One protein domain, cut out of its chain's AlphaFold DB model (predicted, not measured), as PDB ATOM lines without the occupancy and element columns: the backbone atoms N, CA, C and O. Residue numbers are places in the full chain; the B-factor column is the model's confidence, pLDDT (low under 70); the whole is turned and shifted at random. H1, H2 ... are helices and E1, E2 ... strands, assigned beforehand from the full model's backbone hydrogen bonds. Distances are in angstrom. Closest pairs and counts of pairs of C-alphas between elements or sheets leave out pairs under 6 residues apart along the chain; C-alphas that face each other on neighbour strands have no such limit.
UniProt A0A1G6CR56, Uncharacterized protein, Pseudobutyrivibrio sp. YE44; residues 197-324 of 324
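This is residues 197 to 324 of the 324 residues of an uncharacterized protein of Pseudobutyrivibrio sp. YE44 (UniProt A0A1G6CR56). Two sheets form a loose sandwich, a strongly twisted sheet of six strands and a smaller sheet of three, E2, E3 and E6, only partly face to face, with their strands crossed at 59 degrees. The one helix, H1, packs beside E2, and the long loop of residues 270 to 290 reaches up to 32 A from the mean of the C-alphas. The printed part has 128 residues, with nine named strands and one named helix in the order E1 E2 E3 E4 E5 E6 E7 H1 E8 E9; these hold 59 residues, under half, and the class is mostly strand. The large sheet is mixed, in the order E5 E4 E1 E8 E9 E7; the small one is antiparallel, in the order E2 E3 E6. The whole is compact, with a radius of gyration of the C-alphas of 15.2 A and spans of 51 by 38 by 23 A.

E1, residues 207 to 212, is antiparallel to E4, residues 232 to 236, with N 234 and O 210 2.8 A apart. E2, residues 216 to 222, and E3, residues 225 to 230, form a hairpin, with N 220 and O 227 2.9 A apart. E4 forms a hairpin with E5, residues 251 to 254; N 253 and O 233 are 2.8 A apart. E5 runs on into E6, residues 257 to 261, at 87 degrees across a break of 2 residues. E6 is antiparallel to E3, with N 228 and O 258 2.9 A apart. H1, residues 291 to 298, is on the small sheet, the closest C-alphas of H1 and E2 being those of Thr 294 and Ile 219, 6.5 A apart; it only grazes the large sheet. In H1, 3 of 4 O i to N i+4 pairs are within hydrogen-bond range. E8, residues 308 to 314, is antiparallel to E1, with N 209 and O 311 2.8 A apart. E8 forms a hairpin with E9, residues 317 to 323, with N 310 and O 322 2.8 A apart. E9 is parallel to E7, residues 266 to 269, with N 321 and O 266 2.8 A apart. Between the sheets, the closest C-alphas of E6 and E9 are those of Gly 260 and Ile 318, 4.5 A apart.

E1 begins at C-alpha 207 (241.689, 291.153, 141.503) and is 17.4 A long; E2 is 17.5 A, E3 16.5 A and E8 20.0 A. H1, 11.1 A long, begins at C-alpha 291 (247.273, 304.014, 122.275). E9, 17.3 A long, ends at C-alpha 323 (239.336, 294.995, 125.755).

The two C-alphas farthest apart, those of Ala 197 and Asp 278, are 52.0 A apart. The printed part has no cut. The links E4 to E5 and E7 to H1 are long. The pLDDT is under 70 in residues 197 to 203, 241 to 251 and 270 to 307.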
ATOM      1  N   ALA A 197     233.311 308.764 149.449       45.84
ATOM      2  CA  ALA A 197     234.432 307.845 149.539       45.84
ATOM      3  C   ALA A 197     235.063 307.737 148.149       45.84
ATOM      4  O   ALA A 197     234.823 306.799 147.393       45.84
ATOM      5  N   VAL A 198     235.853 308.753 147.804       51.06
ATOM      6  CA  VAL A 198     236.867 308.669 146.759       51.06
ATOM      7  C   VAL A 198     237.859 307.609 147.232       51.06
ATOM      8  O   VAL A 198     238.706 307.888 148.078       51.06
ATOM      9  N   TYR A 199     237.706 306.376 146.752       58.28
ATOM     10  CA  TYR A 199     238.692 305.325 146.990       58.28
ATOM     11  C   TYR A 199     240.023 305.760 146.390       58.28
ATOM     12  O   TYR A 199     240.084 306.106 145.205       58.28
ATOM     13  N   ASN A 200     241.097 305.735 147.181       59.34
ATOM     14  CA  ASN A 200     242.415 305.935 146.594       59.34
ATOM     15  C   ASN A 200     242.767 304.706 145.740       59.34
ATOM     16  O   ASN A 200     242.550 303.581 146.189       59.34
ATOM     17  N   PRO A 201     243.392 304.876 144.559       54.03
ATOM     18  CA  PRO A 201     243.842 303.762 143.717       54.03
ATOM     19  C   PRO A 201     244.652 302.689 144.476       54.03
ATOM     20  O   PRO A 201     244.545 301.502 144.199       54.03
ATOM     21  N   SER A 202     245.423 303.091 145.494       57.78
ATOM     22  CA  SER A 202     246.227 302.191 146.336       57.78
ATOM     23  C   SER A 202     245.433 301.363 147.355       57.78
ATOM     24  O   SER A 202     246.023 300.540 148.050       57.78
ATOM     25  N   GLU A 203     244.134 301.613 147.506       67.69
ATOM     26  CA  GLU A 203     243.242 300.931 148.456       67.69
ATOM     27  C   GLU A 203     242.413 299.828 147.783       67.69
ATOM     28  O   GLU A 203     241.684 299.108 148.465       67.69
ATOM     29  N   PHE A 204     242.532 299.672 146.460       78.12
ATOM     30  CA  PHE A 204     241.869 298.597 145.738       78.12
ATOM     31  C   PHE A 204     242.528 297.254 146.083       78.12
ATOM     32  O   PHE A 204     243.746 297.121 145.910       78.12
ATOM     33  N   PRO A 205     241.763 296.258 146.567       84.12
ATOM     34  CA  PRO A 205     242.286 294.912 146.727       84.12
ATOM     35  C   PRO A 205     242.667 294.309 145.372       84.12
ATOM     36  O   PRO A 205     242.198 294.729 144.314       84.12
ATOM     37  N   ASP A 206     243.531 293.302 145.422       89.31
ATOM     38  CA  ASP A 206     243.938 292.580 144.225       89.31
ATOM     39  C   ASP A 206     242.741 291.859 143.599       89.31
ATOM     40  O   ASP A 206     241.942 291.221 144.293       89.31
ATOM     41  N   GLY A 207     242.661 291.912 142.273       89.31
ATOM     42  CA  GLY A 207     241.689 291.153 141.503       89.31
ATOM     43  C   GLY A 207     241.187 291.888 140.270       89.31
ATOM     44  O   GLY A 207     241.813 292.830 139.787       89.31
ATOM     45  N   THR A 208     240.070 291.405 139.737       90.00
ATOM     46  CA  THR A 208     239.560 291.819 138.432       90.00
ATOM     47  C   THR A 208     238.412 292.805 138.584       90.00
ATOM     48  O   THR A 208     237.493 292.603 139.379       90.00
ATOM     49  N   TYR A 209     238.441 293.851 137.771       90.81
ATOM     50  CA  TYR A 209     237.448 294.913 137.719       90.81
ATOM     51  C   TYR A 209     237.008 295.126 136.280       90.81
ATOM     52  O   TYR A 209     237.788 294.889 135.365       90.81
ATOM     53  N   PHE A 210     235.790 295.595 136.053       88.25
ATOM     54  CA  PHE A 210     235.330 295.933 134.712       88.25
ATOM     55  C   PHE A 210     234.488 297.204 134.699       88.25
ATOM     56  O   PHE A 210     233.934 297.619 135.718       88.25
ATOM     57  N   SER A 211     234.417 297.831 133.533       83.81
ATOM     58  CA  SER A 211     233.548 298.967 133.257       83.81
ATOM     59  C   SER A 211     233.099 298.907 131.811       83.81
ATOM     60  O   SER A 211     233.915 298.656 130.919       83.81
ATOM     61  N   ASP A 212     231.838 299.250 131.573       80.00
ATOM     62  CA  ASP A 212     231.383 299.581 130.229       80.00
ATOM     63  C   ASP A 212     232.146 300.806 129.722       80.00
ATOM     64  O   ASP A 212     232.435 301.738 130.485       80.00
ATOM     65  N   VAL A 213     232.464 300.831 128.426       75.81
ATOM     66  CA  VAL A 213     233.223 301.939 127.819       75.81
ATOM     67  C   VAL A 213     232.497 303.281 127.932       75.81
ATOM     68  O   VAL A 213     233.134 304.330 127.960       75.81
ATOM     69  N   THR A 214     231.163 303.268 128.030       74.31
ATOM     70  CA  THR A 214     230.331 304.466 128.221       74.31
ATOM     71  C   THR A 214     230.490 305.088 129.606       74.31
ATOM     72  O   THR A 214     230.180 306.263 129.773       74.31
ATOM     73  N   MET A 215     230.995 304.328 130.581       77.81
ATOM     74  CA  MET A 215     231.198 304.770 131.963       77.81
ATOM     75  C   MET A 215     232.644 305.202 132.240       77.81
ATOM     76  O   MET A 215     232.980 305.559 133.370       77.81
ATOM     77  N   ILE A 216     233.508 305.193 131.223       82.38
ATOM     78  CA  ILE A 216     234.882 305.686 131.317       82.38
ATOM     79  C   ILE A 216     234.889 307.172 130.973       82.38
ATOM     80  O   ILE A 216     234.537 307.575 129.866       82.38
ATOM     81  N   LYS A 217     235.333 307.999 131.920       82.50
ATOM     82  CA  LYS A 217     235.407 309.456 131.754       82.50
ATOM     83  C   LYS A 217     236.589 309.869 130.908       82.50
ATOM     84  O   LYS A 217     236.482 310.758 130.067       82.50
ATOM     85  N   ASN A 218     237.740 309.281 131.216       84.50
ATOM     86  CA  ASN A 218     239.009 309.732 130.688       84.50
ATOM     87  C   ASN A 218     240.054 308.620 130.769       84.50
ATOM     88  O   ASN A 218     240.094 307.857 131.734       84.50
ATOM     89  N   ILE A 219     240.933 308.570 129.771       86.69
ATOM     90  CA  ILE A 219     242.147 307.755 129.791       86.69
ATOM     91  C   ILE A 219     243.300 308.675 129.420       86.69
ATOM     92  O   ILE A 219     243.286 309.307 128.364       86.69
ATOM     93  N   THR A 220     244.316 308.727 130.272       86.50
ATOM     94  CA  THR A 220     245.518 309.525 130.038       86.50
ATOM     95  C   THR A 220     246.763 308.663 130.139       86.50
ATOM     96  O   THR A 220     246.847 307.745 130.956       86.50
ATOM     97  N   ILE A 221     247.733 308.966 129.281       85.31
ATOM     98  CA  ILE A 221     249.083 308.418 129.349       85.31
ATOM     99  C   ILE A 221     250.021 309.613 129.494       85.31
ATOM    100  O   ILE A 221     250.141 310.415 128.567       85.31
ATOM    101  N   ASP A 222     250.646 309.746 130.662       83.56
ATOM    102  CA  ASP A 222     251.666 310.764 130.938       83.56
ATOM    103  C   ASP A 222     252.992 310.073 131.275       83.56
ATOM    104  O   ASP A 222     253.141 309.411 132.305       83.56
ATOM    105  N   GLY A 223     253.954 310.164 130.356       86.06
ATOM    106  CA  GLY A 223     255.197 309.400 130.435       86.06
ATOM    107  C   GLY A 223     254.947 307.887 130.394       86.06
ATOM    108  O   GLY A 223     254.448 307.373 129.398       86.06
ATOM    109  N   ASP A 224     255.328 307.185 131.466       86.88
ATOM    110  CA  ASP A 224     255.163 305.727 131.621       86.88
ATOM    111  C   ASP A 224     253.949 305.366 132.495       86.88
ATOM    112  O   ASP A 224     253.844 304.235 132.947       86.88
ATOM    113  N   ILE A 225     253.037 306.303 132.780       87.50
ATOM    114  CA  ILE A 225     251.875 306.050 133.646       87.50
ATOM    115  C   ILE A 225     250.591 306.109 132.821       87.50
ATOM    116  O   ILE A 225     250.251 307.152 132.263       87.50
ATOM    117  N   LEU A 226     249.853 304.998 132.800       88.00
ATOM    118  CA  LEU A 226     248.460 304.945 132.365       88.00
ATOM    119  C   LEU A 226     247.566 305.300 133.554       88.00
ATOM    120  O   LEU A 226     247.692 304.691 134.614       88.00
ATOM    121  N   THR A 227     246.637 306.234 133.363       88.62
ATOM    122  CA  THR A 227     245.596 306.578 134.337       88.62
ATOM    123  C   THR A 227     244.230 306.505 133.670       88.62
ATOM    124  O   THR A 227     244.034 307.088 132.602       88.62
ATOM    125  N   VAL A 228     243.286 305.811 134.303       87.94
ATOM    126  CA  VAL A 228     241.905 305.695 133.828       87.94
ATOM    127  C   VAL A 228     240.939 306.183 134.901       87.94
ATOM    128  O   VAL A 228     241.041 305.792 136.064       87.94
ATOM    129  N   GLU A 229     240.010 307.042 134.495       87.50
ATOM    130  CA  GLU A 229     238.965 307.625 135.334       87.50
ATOM    131  C   GLU A 229     237.594 307.080 134.929       87.50
ATOM    132  O   GLU A 229     237.255 307.054 133.743       87.50
ATOM    133  N   TYR A 230     236.781 306.708 135.916       83.44
ATOM    134  CA  TYR A 230     235.479 306.074 135.716       83.44
ATOM    135  C   TYR A 230     234.378 306.848 136.434       83.44
ATOM    136  O   TYR A 230     234.583 307.395 137.519       83.44
ATOM    137  N   ASP A 231     233.179 306.848 135.858       73.44
ATOM    138  CA  ASP A 231     231.949 307.098 136.608       73.44
ATOM    139  C   ASP A 231     231.633 305.908 137.513       73.44
ATOM    140  O   ASP A 231     231.340 306.105 138.691       73.44
ATOM    141  N   ARG A 232     231.734 304.684 136.983       78.00
ATOM    142  CA  ARG A 232     231.442 303.433 137.694       78.00
ATOM    143  C   ARG A 232     232.464 302.355 137.337       78.00
ATOM    144  O   ARG A 232     232.778 302.174 136.168       78.00
ATOM    145  N   LEU A 233     232.945 301.634 138.345       83.44
ATOM    146  CA  LEU A 233     233.858 300.501 138.199       83.44
ATOM    147  C   LEU A 233     233.356 299.319 139.031       83.44
ATOM    148  O   LEU A 233     233.102 299.462 140.227       83.44
ATOM    149  N   TYR A 234     233.226 298.149 138.417       83.19
ATOM    150  CA  TYR A 234     232.599 296.972 139.014       83.19
ATOM    151  C   TYR A 234     233.657 295.921 139.393       83.19
ATOM    152  O   TYR A 234     234.370 295.446 138.508       83.19
ATOM    153  N   PRO A 235     233.797 295.521 140.672       84.25
ATOM    154  CA  PRO A 235     234.632 294.385 141.049       84.25
ATOM    155  C   PRO A 235     233.996 293.063 140.596       84.25
ATOM    156  O   PRO A 235     232.809 292.812 140.809       84.25
ATOM    157  N   ARG A 236     234.800 292.177 140.004       80.44
ATOM    158  CA  ARG A 236     234.378 290.857 139.521       80.44
ATOM    159  C   ARG A 236     234.923 289.772 140.446       80.44
ATOM    160  O   ARG A 236     236.081 289.384 140.351       80.44
ATOM    161  N   GLY A 237     234.069 289.275 141.342       70.56
ATOM    162  CA  GLY A 237     234.438 288.216 142.291       70.56
ATOM    163  C   GLY A 237     235.413 288.659 143.389       70.56
ATOM    164  O   GLY A 237     236.037 287.808 144.018       70.56
ATOM    165  N   VAL A 238     235.545 289.970 143.614       75.56
ATOM    166  CA  VAL A 238     236.404 290.565 144.645       75.56
ATOM    167  C   VAL A 238     235.532 291.283 145.668       75.56
ATOM    168  O   VAL A 238     234.692 292.106 145.304       75.56
ATOM    169  N   GLU A 239     235.744 290.996 146.953       73.44
ATOM    170  CA  GLU A 239     235.126 291.756 148.037       73.44
ATOM    171  C   GLU A 239     235.908 293.044 148.272       73.44
ATOM    172  O   GLU A 239     237.069 293.032 148.684       73.44
ATOM    173  N   VAL A 240     235.254 294.170 148.025       71.50
ATOM    174  CA  VAL A 240     235.800 295.491 148.318       71.50
ATOM    175  C   VAL A 240     234.999 296.050 149.498       71.50
ATOM    176  O   VAL A 240     233.776 296.164 149.395       71.50
ATOM    177  N   PRO A 241     235.632 296.362 150.643       63.12
ATOM    178  CA  PRO A 241     234.928 296.942 151.784       63.12
ATOM    179  C   PRO A 241     234.190 298.219 151.375       63.12
ATOM    180  O   PRO A 241     234.681 298.949 150.532       63.12
ATOM    181  N   GLY A 242     233.018 298.499 151.949       57.56
ATOM    182  CA  GLY A 242     232.336 299.792 151.778       57.56
ATOM    183  C   GLY A 242     231.883 300.152 150.353       57.56
ATOM    184  O   GLY A 242     231.634 301.332 150.104       57.56
ATOM    185  N   VAL A 243     231.792 299.186 149.431       61.12
ATOM    186  CA  VAL A 243     231.239 299.414 148.085       61.12
ATOM    187  C   VAL A 243     229.746 299.682 148.094       61.12
ATOM    188  O   VAL A 243     229.011 299.261 148.986       61.12
ATOM    189  N   ILE A 244     229.311 300.392 147.057       56.53
ATOM    190  CA  ILE A 244     227.906 300.652 146.780       56.53
ATOM    191  C   ILE A 244     227.381 299.487 145.941       56.53
ATOM    192  O   ILE A 244     228.108 298.936 145.120       56.53
ATOM    193  N   TYR A 245     226.121 299.111 146.134       55.09
ATOM    194  CA  TYR A 245     225.458 298.099 145.318       55.09
ATOM    195  C   TYR A 245     224.498 298.774 144.338       55.09
ATOM    196  O   TYR A 245     223.726 299.658 144.714       55.09
ATOM    197  N   GLY A 246     224.608 298.395 143.067       48.50
ATOM    198  CA  GLY A 246     223.771 298.869 141.972       48.50
ATOM    199  C   GLY A 246     222.578 297.963 141.718       48.50
ATOM    200  O   GLY A 246     222.189 297.154 142.559       48.50
ATOM    201  N   THR A 247     222.000 298.099 140.529       42.88
ATOM    202  CA  THR A 247     220.945 297.204 140.054       42.88
ATOM    203  C   THR A 247     221.424 295.747 140.073       42.88
ATOM    204  O   THR A 247     222.580 295.446 139.760       42.88
ATOM    205  N   GLY A 248     220.541 294.835 140.490       45.38
ATOM    206  CA  GLY A 248     220.839 293.399 140.549       45.38
ATOM    207  C   GLY A 248     221.863 292.986 141.613       45.38
ATOM    208  O   GLY A 248     222.521 291.968 141.439       45.38
ATOM    209  N   ASP A 249     222.026 293.768 142.688       50.62
ATOM    210  CA  ASP A 249     223.010 293.522 143.757       50.62
ATOM    211  C   ASP A 249     224.466 293.488 143.244       50.62
ATOM    212  O   ASP A 249     225.346 292.873 143.850       50.62
ATOM    213  N   THR A 250     224.744 294.173 142.129       60.25
ATOM    214  CA  THR A 250     226.101 294.247 141.578       60.25
ATOM    215  C   THR A 250     226.893 295.326 142.321       60.25
ATOM    216  O   THR A 250     226.511 296.499 142.255       60.25
ATOM    217  N   PRO A 251     227.987 294.992 143.029       69.50
ATOM    218  CA  PRO A 251     228.823 295.998 143.676       69.50
ATOM    219  C   PRO A 251     229.487 296.901 142.630       69.50
ATOM    220  O   PRO A 251     229.869 296.435 141.560       69.50
ATOM    221  N   PHE A 252     229.657 298.185 142.937       73.69
ATOM    222  CA  PHE A 252     230.433 299.122 142.131       73.69
ATOM    223  C   PHE A 252     231.063 300.231 142.980       73.69
ATOM    224  O   PHE A 252     230.659 300.521 144.110       73.69
ATOM    225  N   ILE A 253     232.075 300.867 142.398       78.25
ATOM    226  CA  ILE A 253     232.838 301.977 142.963       78.25
ATOM    227  C   ILE A 253     232.594 303.190 142.065       78.25
ATOM    228  O   ILE A 253     232.697 303.086 140.843       78.25
ATOM    229  N   TYR A 254     232.213 304.319 142.662       73.44
ATOM    230  CA  TYR A 254     231.850 305.534 141.930       73.44
ATOM    231  C   TYR A 254     233.025 306.512 141.859       73.44
ATOM    232  O   TYR A 254     233.791 306.612 142.818       73.44
ATOM    233  N   ASN A 255     233.139 307.274 140.765       74.06
ATOM    234  CA  ASN A 255     234.168 308.313 140.588       74.06
ATOM    235  C   ASN A 255     235.596 307.827 140.900       74.06
ATOM    236  O   ASN A 255     236.372 308.527 141.552       74.06
ATOM    237  N   SER A 256     235.935 306.614 140.470       78.75
ATOM    238  CA  SER A 256     237.232 306.013 140.756       78.75
ATOM    239  C   SER A 256     238.285 306.377 139.722       78.75
ATOM    240  O   SER A 256     237.994 306.567 138.538       78.75
ATOM    241  N   THR A 257     239.534 306.356 140.167       86.44
ATOM    242  CA  THR A 257     240.712 306.415 139.306       86.44
ATOM    243  C   THR A 257     241.586 305.203 139.602       86.44
ATOM    244  O   THR A 257     241.816 304.889 140.766       86.44
ATOM    245  N   ILE A 258     242.086 304.532 138.567       87.56
ATOM    246  CA  ILE A 258     243.124 303.498 138.693       87.56
ATOM    247  C   ILE A 258     244.276 303.806 137.747       87.56
ATOM    248  O   ILE A 258     244.096 304.452 136.711       87.56
ATOM    249  N   SER A 259     245.478 303.379 138.120       90.44
ATOM    250  CA  SER A 259     246.679 303.649 137.339       90.44
ATOM    251  C   SER A 259     247.676 302.499 137.384       90.44
ATOM    252  O   SER A 259     247.627 301.630 138.253       90.44
ATOM    253  N   GLY A 260     248.585 302.475 136.416       88.94
ATOM    254  CA  GLY A 260     249.661 301.492 136.345       88.94
ATOM    255  C   GLY A 260     250.778 301.953 135.418       88.94
ATOM    256  O   GLY A 260     250.603 302.890 134.635       88.94
ATOM    257  N   ASN A 261     251.934 301.303 135.525       90.50
ATOM    258  CA  ASN A 261     253.070 301.599 134.662       90.50
ATOM    259  C   ASN A 261     252.856 300.944 133.296       90.50
ATOM    260  O   ASN A 261     252.681 299.731 133.214       90.50
ATOM    261  N   VAL A 262     252.908 301.726 132.221       85.94
ATOM    262  CA  VAL A 262     252.703 301.272 130.838       85.94
ATOM    263  C   VAL A 262     253.617 300.097 130.495       85.94
ATOM    264  O   VAL A 262     253.162 299.118 129.907       85.94
ATOM    265  N   SER A 263     254.884 300.164 130.905       85.25
ATOM    266  CA  SER A 263     255.877 299.107 130.688       85.25
ATOM    267  C   SER A 263     255.583 297.773 131.399       85.25
ATOM    268  O   SER A 263     256.159 296.750 131.025       85.25
ATOM    269  N   GLU A 264     254.685 297.763 132.388       87.19
ATOM    270  CA  GLU A 264     254.337 296.603 133.223       87.19
ATOM    271  C   GLU A 264     252.917 296.073 132.947       87.19
ATOM    272  O   GLU A 264     252.529 295.050 133.510       87.19
ATOM    273  N   ILE A 265     252.147 296.744 132.082       88.00
ATOM    274  CA  ILE A 265     250.760 296.386 131.772       88.00
ATOM    275  C   ILE A 265     250.697 295.428 130.580       88.00
ATOM    276  O   ILE A 265     251.107 295.751 129.463       88.00
ATOM    277  N   GLU A 266     250.093 294.262 130.792       86.75
ATOM    278  CA  GLU A 266     249.685 293.363 129.714       86.75
ATOM    279  C   GLU A 266     248.408 293.897 129.036       86.75
ATOM    280  O   GLU A 266     247.417 294.185 129.702       86.75
ATOM    281  N   CYS A 267     248.395 294.007 127.705       81.12
ATOM    282  CA  CYS A 267     247.215 294.435 126.953       81.12
ATOM    283  C   CYS A 267     246.687 293.303 126.064       81.12
ATOM    284  O   CYS A 267     247.405 292.799 125.196       81.12
ATOM    285  N   VAL A 268     245.424 292.930 126.276       79.19
ATOM    286  CA  VAL A 268     244.739 291.841 125.572       79.19
ATOM    287  C   VAL A 268     243.465 292.372 124.921       79.19
ATOM    288  O   VAL A 268     242.709 293.110 125.541       79.19
ATOM    289  N   PHE A 269     243.201 291.980 123.678       70.88
ATOM    290  CA  PHE A 269     241.940 292.256 122.990       70.88
ATOM    291  C   PHE A 269     241.237 290.925 122.726       70.88
ATOM    292  O   PHE A 269     241.827 290.031 122.113       70.88
ATOM    293  N   LYS A 270     240.008 290.789 123.218       67.56
ATOM    294  CA  LYS A 270     239.148 289.612 123.074       67.56
ATOM    295  C   LYS A 270     237.881 290.007 122.332       67.56
ATOM    296  O   LYS A 270     237.503 291.162 122.364       67.56
ATOM    297  N   ASP A 271     237.272 289.056 121.632       57.88
ATOM    298  CA  ASP A 271     235.943 289.195 121.016       57.88
ATOM    299  C   ASP A 271     235.720 290.399 120.072       57.88
ATOM    300  O   ASP A 271     234.590 290.639 119.647       57.88
ATOM    301  N   LEU A 272     236.786 291.083 119.628       55.06
ATOM    302  CA  LEU A 272     236.724 292.041 118.526       55.06
ATOM    303  C   LEU A 272     236.319 291.304 117.244       55.06
ATOM    304  O   LEU A 272     237.145 290.724 116.537       55.06
ATOM    305  N   THR A 273     235.017 291.293 116.975       48.06
ATOM    306  CA  THR A 273     234.449 290.611 115.818       48.06
ATOM    307  C   THR A 273     234.932 291.252 114.518       48.06
ATOM    308  O   THR A 273     234.785 292.447 114.272       48.06
ATOM    309  N   GLY A 274     235.505 290.418 113.655       48.81
ATOM    310  CA  GLY A 274     235.746 290.715 112.253       48.81
ATOM    311  C   GLY A 274     235.431 289.472 111.430       48.81
ATOM    312  O   GLY A 274     235.744 288.351 111.834       48.81
ATOM    313  N   TYR A 275     234.797 289.668 110.279       42.09
ATOM    314  CA  TYR A 275     234.688 288.628 109.263       42.09
ATOM    315  C   TYR A 275     235.874 288.772 108.309       42.09
ATOM    316  O   TYR A 275     236.229 289.886 107.922       42.09
ATOM    317  N   ASN A 276     236.481 287.657 107.909       49.16
ATOM    318  CA  ASN A 276     237.328 287.637 106.720       49.16
ATOM    319  C   ASN A 276     236.486 288.039 105.489       49.16
ATOM    320  O   ASN A 276     235.262 287.896 105.499       49.16
ATOM    321  N   ASP A 277     237.129 288.457 104.393       43.12
ATOM    322  CA  ASP A 277     236.448 288.760 103.115       43.12
ATOM    323  C   ASP A 277     235.608 287.575 102.579       43.12
ATOM    324  O   ASP A 277     234.731 287.749 101.733       43.12
ATOM    325  N   ASP A 278     235.868 286.361 103.074       44.25
ATOM    326  CA  ASP A 278     235.148 285.129 102.742       44.25
ATOM    327  C   ASP A 278     234.001 284.780 103.713       44.25
ATOM    328  O   ASP A 278     233.370 283.731 103.573       44.25
ATOM    329  N   GLY A 279     233.712 285.649 104.685       39.88
ATOM    330  CA  GLY A 279     232.649 285.462 105.671       39.88
ATOM    331  C   GLY A 279     232.986 284.485 106.801       39.88
ATOM    332  O   GLY A 279     232.103 284.164 107.596       39.88
ATOM    333  N   SER A 280     234.230 284.007 106.907       43.78
ATOM    334  CA  SER A 280     234.664 283.229 108.069       43.78
ATOM    335  C   SER A 280     234.953 284.128 109.277       43.78
ATOM    336  O   SER A 280     235.403 285.266 109.145       43.78
ATOM    337  N   PHE A 281     234.655 283.611 110.469       42.50
ATOM    338  CA  PHE A 281     234.819 284.317 111.737       42.50
ATOM    339  C   PHE A 281     236.299 284.368 112.138       42.50
ATOM    340  O   PHE A 281     236.944 283.320 112.233       42.50
ATOM    341  N   ILE A 282     236.839 285.566 112.377       49.44
ATOM    342  CA  ILE A 282     238.211 285.744 112.863       49.44
ATOM    343  C   ILE A 282     238.180 285.762 114.393       49.44
ATOM    344  O   ILE A 282     237.683 286.708 114.994       49.44
ATOM    345  N   PHE A 283     238.747 284.732 115.023       41.12
ATOM    346  CA  PHE A 283     239.084 284.754 116.446       41.12
ATOM    347  C   PHE A 283     240.601 284.891 116.564       41.12
ATOM    348  O   PHE A 283     241.327 283.902 116.460       41.12
ATOM    349  N   GLU A 284     241.100 286.117 116.711       47.38
ATOM    350  CA  GLU A 284     242.529 286.356 116.911       47.38
ATOM    351  C   GLU A 284     242.760 287.196 118.164       47.38
ATOM    352  O   GLU A 284     242.543 288.407 118.179       47.38
ATOM    353  N   GLU A 285     243.258 286.538 119.210       45.62
ATOM    354  CA  GLU A 285     243.885 287.195 120.351       45.62
ATOM    355  C   GLU A 285     245.131 287.937 119.843       45.62
ATOM    356  O   GLU A 285     246.082 287.328 119.343       45.62
ATOM    357  N   ARG A 286     245.113 289.272 119.900       46.84
ATOM    358  CA  ARG A 286     246.216 290.117 119.426       46.84
ATOM    359  C   ARG A 286     246.657 291.074 120.527       46.84
ATOM    360  O   ARG A 286     245.846 291.789 121.106       46.84
ATOM    361  N   SER A 287     247.964 291.130 120.768       50.19
ATOM    362  CA  SER A 287     248.595 292.165 121.590       50.19
ATOM    363  C   SER A 287     248.738 293.456 120.773       50.19
ATOM    364  O   SER A 287     249.347 293.434 119.698       50.19
ATOM    365  N   TYR A 288     248.233 294.583 121.273       57.97
ATOM    366  CA  TYR A 288     248.422 295.905 120.659       57.97
ATOM    367  C   TYR A 288     248.926 296.942 121.678       57.97
ATOM    368  O   TYR A 288     249.010 296.653 122.868       57.97
ATOM    369  N   SER A 289     249.292 298.143 121.207       63.94
ATOM    370  CA  SER A 289     249.721 299.248 122.076       63.94
ATOM    371  C   SER A 289     248.543 299.899 122.810       63.94
ATOM    372  O   SER A 289     247.422 299.934 122.296       63.94
ATOM    373  N   LEU A 290     248.814 300.459 123.996       67.62
ATOM    374  CA  LEU A 290     247.833 301.169 124.834       67.62
ATOM    375  C   LEU A 290     247.152 302.339 124.104       67.62
ATOM    376  O   LEU A 290     245.996 302.647 124.380       67.62
ATOM    377  N   ASP A 291     247.817 302.934 123.112       65.81
ATOM    378  CA  ASP A 291     247.273 304.014 122.275       65.81
ATOM    379  C   ASP A 291     246.026 303.581 121.485       65.81
ATOM    380  O   ASP A 291     245.199 304.409 121.109       65.81
ATOM    381  N   LYS A 292     245.862 302.275 121.229       67.00
ATOM    382  CA  LYS A 292     244.646 301.756 120.595       67.00
ATOM    383  C   LYS A 292     243.467 301.701 121.556       67.00
ATOM    384  O   LYS A 292     242.341 301.853 121.102       67.00
ATOM    385  N   ILE A 293     243.698 301.525 122.858       68.75
ATOM    386  CA  ILE A 293     242.622 301.479 123.859       68.75
ATOM    387  C   ILE A 293     241.863 302.806 123.863       68.75
ATOM    388  O   ILE A 293     240.639 302.806 123.809       68.75
ATOM    389  N   THR A 294     242.571 303.938 123.849       66.50
ATOM    390  CA  THR A 294     241.937 305.266 123.811       66.50
ATOM    391  C   THR A 294     241.175 305.494 122.509       66.50
ATOM    392  O   THR A 294     240.049 305.988 122.542       66.50
ATOM    393  N   HIS A 295     241.739 305.070 121.372       66.19
ATOM    394  CA  HIS A 295     241.064 305.135 120.077       66.19
ATOM    395  C   HIS A 295     239.785 304.292 120.042       66.19
ATOM    396  O   HIS A 295     238.787 304.743 119.503       66.19
ATOM    397  N   TYR A 296     239.776 303.102 120.636       66.38
ATOM    398  CA  TYR A 296     238.580 302.263 120.667       66.38
ATOM    399  C   TYR A 296     237.554 302.699 121.722       66.38
ATOM    400  O   TYR A 296     236.357 302.560 121.498       66.38
ATOM    401  N   THR A 297     238.005 303.260 122.846       67.38
ATOM    402  CA  THR A 297     237.116 303.735 123.922       67.38
ATOM    403  C   THR A 297     236.405 305.034 123.528       67.38
ATOM    404  O   THR A 297     235.216 305.199 123.791       67.38
ATOM    405  N   PHE A 298     237.122 305.961 122.877       65.94
ATOM    406  CA  PHE A 298     236.635 307.318 122.593       65.94
ATOM    407  C   PHE A 298     236.543 307.678 121.098       65.94
ATOM    408  O   PHE A 298     236.095 308.778 120.776       65.94
ATOM    409  N   GLY A 299     236.999 306.813 120.188       61.28
ATOM    410  CA  GLY A 299     236.982 307.054 118.740       61.28
ATOM    411  C   GLY A 299     235.666 306.681 118.053       61.28
ATOM    412  O   GLY A 299     234.621 306.572 118.696       61.28
ATOM    413  N   ASP A 300     235.719 306.536 116.721       52.53
ATOM    414  CA  ASP A 300     234.546 306.296 115.870       52.53
ATOM    415  C   ASP A 300     233.826 305.007 116.285       52.53
ATOM    416  O   ASP A 300     234.275 303.897 115.993       52.53
ATOM    417  N   LYS A 301     232.682 305.179 116.958       53.44
ATOM    418  CA  LYS A 301     231.780 304.110 117.392       53.44
ATOM    419  C   LYS A 301     231.111 303.445 116.179       53.44
ATOM    420  O   LYS A 301     229.970 303.759 115.843       53.44
ATOM    421  N   GLY A 302     231.845 302.588 115.475       51.31
ATOM    422  CA  GLY A 302     231.345 301.716 114.407       51.31
ATOM    423  C   GLY A 302     230.941 300.325 114.914       51.31
ATOM    424  O   GLY A 302     231.122 300.005 116.092       51.31
ATOM    425  N   GLU A 303     230.421 299.475 114.019       47.25
ATOM    426  CA  GLU A 303     230.279 298.033 114.289       47.25
ATOM    427  C   GLU A 303     231.651 297.443 114.674       47.25
ATOM    428  O   GLU A 303     232.636 297.663 113.970       47.25
ATOM    429  N   GLY A 304     231.722 296.733 115.808       53.19
ATOM    430  CA  GLY A 304     232.972 296.187 116.361       53.19
ATOM    431  C   GLY A 304     233.694 297.088 117.375       53.19
ATOM    432  O   GLY A 304     234.836 296.803 117.729       53.19
ATOM    433  N   SER A 305     233.060 298.173 117.836       57.44
ATOM    434  CA  SER A 305     233.570 298.957 118.971       57.44
ATOM    435  C   SER A 305     233.471 298.146 120.263       57.44
ATOM    436  O   SER A 305     232.445 297.492 120.460       57.44
ATOM    437  N   PRO A 306     234.480 298.209 121.148       61.16
ATOM    438  CA  PRO A 306     234.409 297.492 122.403       61.16
ATOM    439  C   PRO A 306     233.278 298.018 123.272       61.16
ATOM    440  O   PRO A 306     232.991 299.218 123.287       61.16
ATOM    441  N   THR A 307     232.645 297.110 123.999       68.50
ATOM    442  CA  THR A 307     231.573 297.426 124.942       68.50
ATOM    443  C   THR A 307     232.095 297.494 126.368       68.50
ATOM    444  O   THR A 307     231.586 298.286 127.157       68.50
ATOM    445  N   GLU A 308     233.151 296.737 126.681       81.56
ATOM    446  CA  GLU A 308     233.670 296.579 128.041       81.56
ATOM    447  C   GLU A 308     235.203 296.662 128.078       81.56
ATOM    448  O   GLU A 308     235.917 296.138 127.219       81.56
ATOM    449  N   LEU A 309     235.726 297.277 129.139       85.25
ATOM    450  CA  LEU A 309     237.123 297.158 129.534       85.25
ATOM    451  C   LEU A 309     237.222 296.457 130.892       85.25
ATOM    452  O   LEU A 309     236.633 296.897 131.877       85.25
ATOM    453  N   THR A 310     238.010 295.384 130.945       89.19
ATOM    454  CA  THR A 310     238.375 294.672 132.174       89.19
ATOM    455  C   THR A 310     239.816 295.009 132.575       89.19
ATOM    456  O   THR A 310     240.702 295.089 131.725       89.19
ATOM    457  N   PHE A 311     240.071 295.156 133.872       90.25
ATOM    458  CA  PHE A 311     241.354 295.518 134.467       90.25
ATOM    459  C   PHE A 311     241.704 294.545 135.589       90.25
ATOM    460  O   PHE A 311     240.892 294.343 136.490       90.25
ATOM    461  N   ASP A 312     242.922 294.003 135.576       92.12
ATOM    462  CA  ASP A 312     243.450 293.275 136.733       92.12
ATOM    463  C   ASP A 312     244.357 294.193 137.550       92.12
ATOM    464  O   ASP A 312     245.318 294.780 137.027       92.12
ATOM    465  N   LEU A 313     244.051 294.299 138.841       91.50
ATOM    466  CA  LEU A 313     244.804 295.081 139.809       91.50
ATOM    467  C   LEU A 313     245.651 294.175 140.704       91.50
ATOM    468  O   LEU A 313     245.159 293.176 141.227       91.50
ATOM    469  N   VAL A 314     246.913 294.557 140.910       89.50
ATOM    470  CA  VAL A 314     247.811 293.963 141.912       89.50
ATOM    471  C   VAL A 314     248.508 295.089 142.671       89.50
ATOM    472  O   VAL A 314     249.139 295.960 142.069       89.50
ATOM    473  N   GLY A 315     248.381 295.106 143.996       85.62
ATOM    474  CA  GLY A 315     248.869 296.181 144.857       85.62
ATOM    475  C   GLY A 315     248.253 297.542 144.523       85.62
ATOM    476  O   GLY A 315     248.960 298.551 144.573       85.62
ATOM    477  N   GLY A 316     246.978 297.564 144.115       82.94
ATOM    478  CA  GLY A 316     246.266 298.777 143.694       82.94
ATOM    479  C   GLY A 316     246.728 299.363 142.352       82.94
ATOM    480  O   GLY A 316     246.457 300.527 142.059       82.94
ATOM    481  N   LYS A 317     247.460 298.593 141.539       89.69
ATOM    482  CA  LYS A 317     247.964 299.032 140.230       89.69
ATOM    483  C   LYS A 317     247.473 298.146 139.103       89.69
ATOM    484  O   LYS A 317     247.406 296.932 139.264       89.69
ATOM    485  N   ILE A 318     247.221 298.751 137.946       91.19
ATOM    486  CA  ILE A 318     246.881 298.025 136.719       91.19
ATOM    487  C   ILE A 318     248.072 297.162 136.309       91.19
ATOM    488  O   ILE A 318     249.175 297.672 136.114       91.19
ATOM    489  N   THR A 319     247.824 295.866 136.151       91.75
ATOM    490  CA  THR A 319     248.788 294.892 135.611       91.75
ATOM    491  C   THR A 319     248.323 294.288 134.294       91.75
ATOM    492  O   THR A 319     249.146 293.858 133.490       91.75
ATOM    493  N   LYS A 320     247.013 294.309 134.029       90.25
ATOM    494  CA  LYS A 320     246.433 293.855 132.769       90.25
ATOM    495  C   LYS A 320     245.230 294.699 132.384       90.25
ATOM    496  O   LYS A 320     244.427 295.049 133.246       90.25
ATOM    497  N   VAL A 321     245.088 294.969 131.091       88.19
ATOM    498  CA  VAL A 321     243.876 295.527 130.484       88.19
ATOM    499  C   VAL A 321     243.383 294.565 129.412       88.19
ATOM    500  O   VAL A 321     244.131 294.221 128.497       88.19
ATOM    501  N   THR A 322     242.128 294.140 129.524       84.44
ATOM    502  CA  THR A 322     241.439 293.347 128.506       84.44
ATOM    503  C   THR A 322     240.322 294.173 127.882       84.44
ATOM    504  O   THR A 322     239.468 294.692 128.596       84.44
ATOM    505  N   VAL A 323     240.334 294.283 126.559       78.81
ATOM    506  CA  VAL A 323     239.336 294.995 125.755       78.81
ATOM    507  C   VAL A 323     238.406 293.978 125.105       78.81
ATOM    508  O   VAL A 323     238.921 293.071 124.447       78.81
ATOM    509  N   TYR A 324     237.093 294.122 125.303       71.50
ATOM    510  CA  TYR A 324     236.041 293.289 124.703       71.50
ATOM    511  C   TYR A 324     235.194 294.114 123.742       71.50
ATOM    512  O   TYR A 324     234.630 295.131 124.211       71.50
TER     513      TYR A 324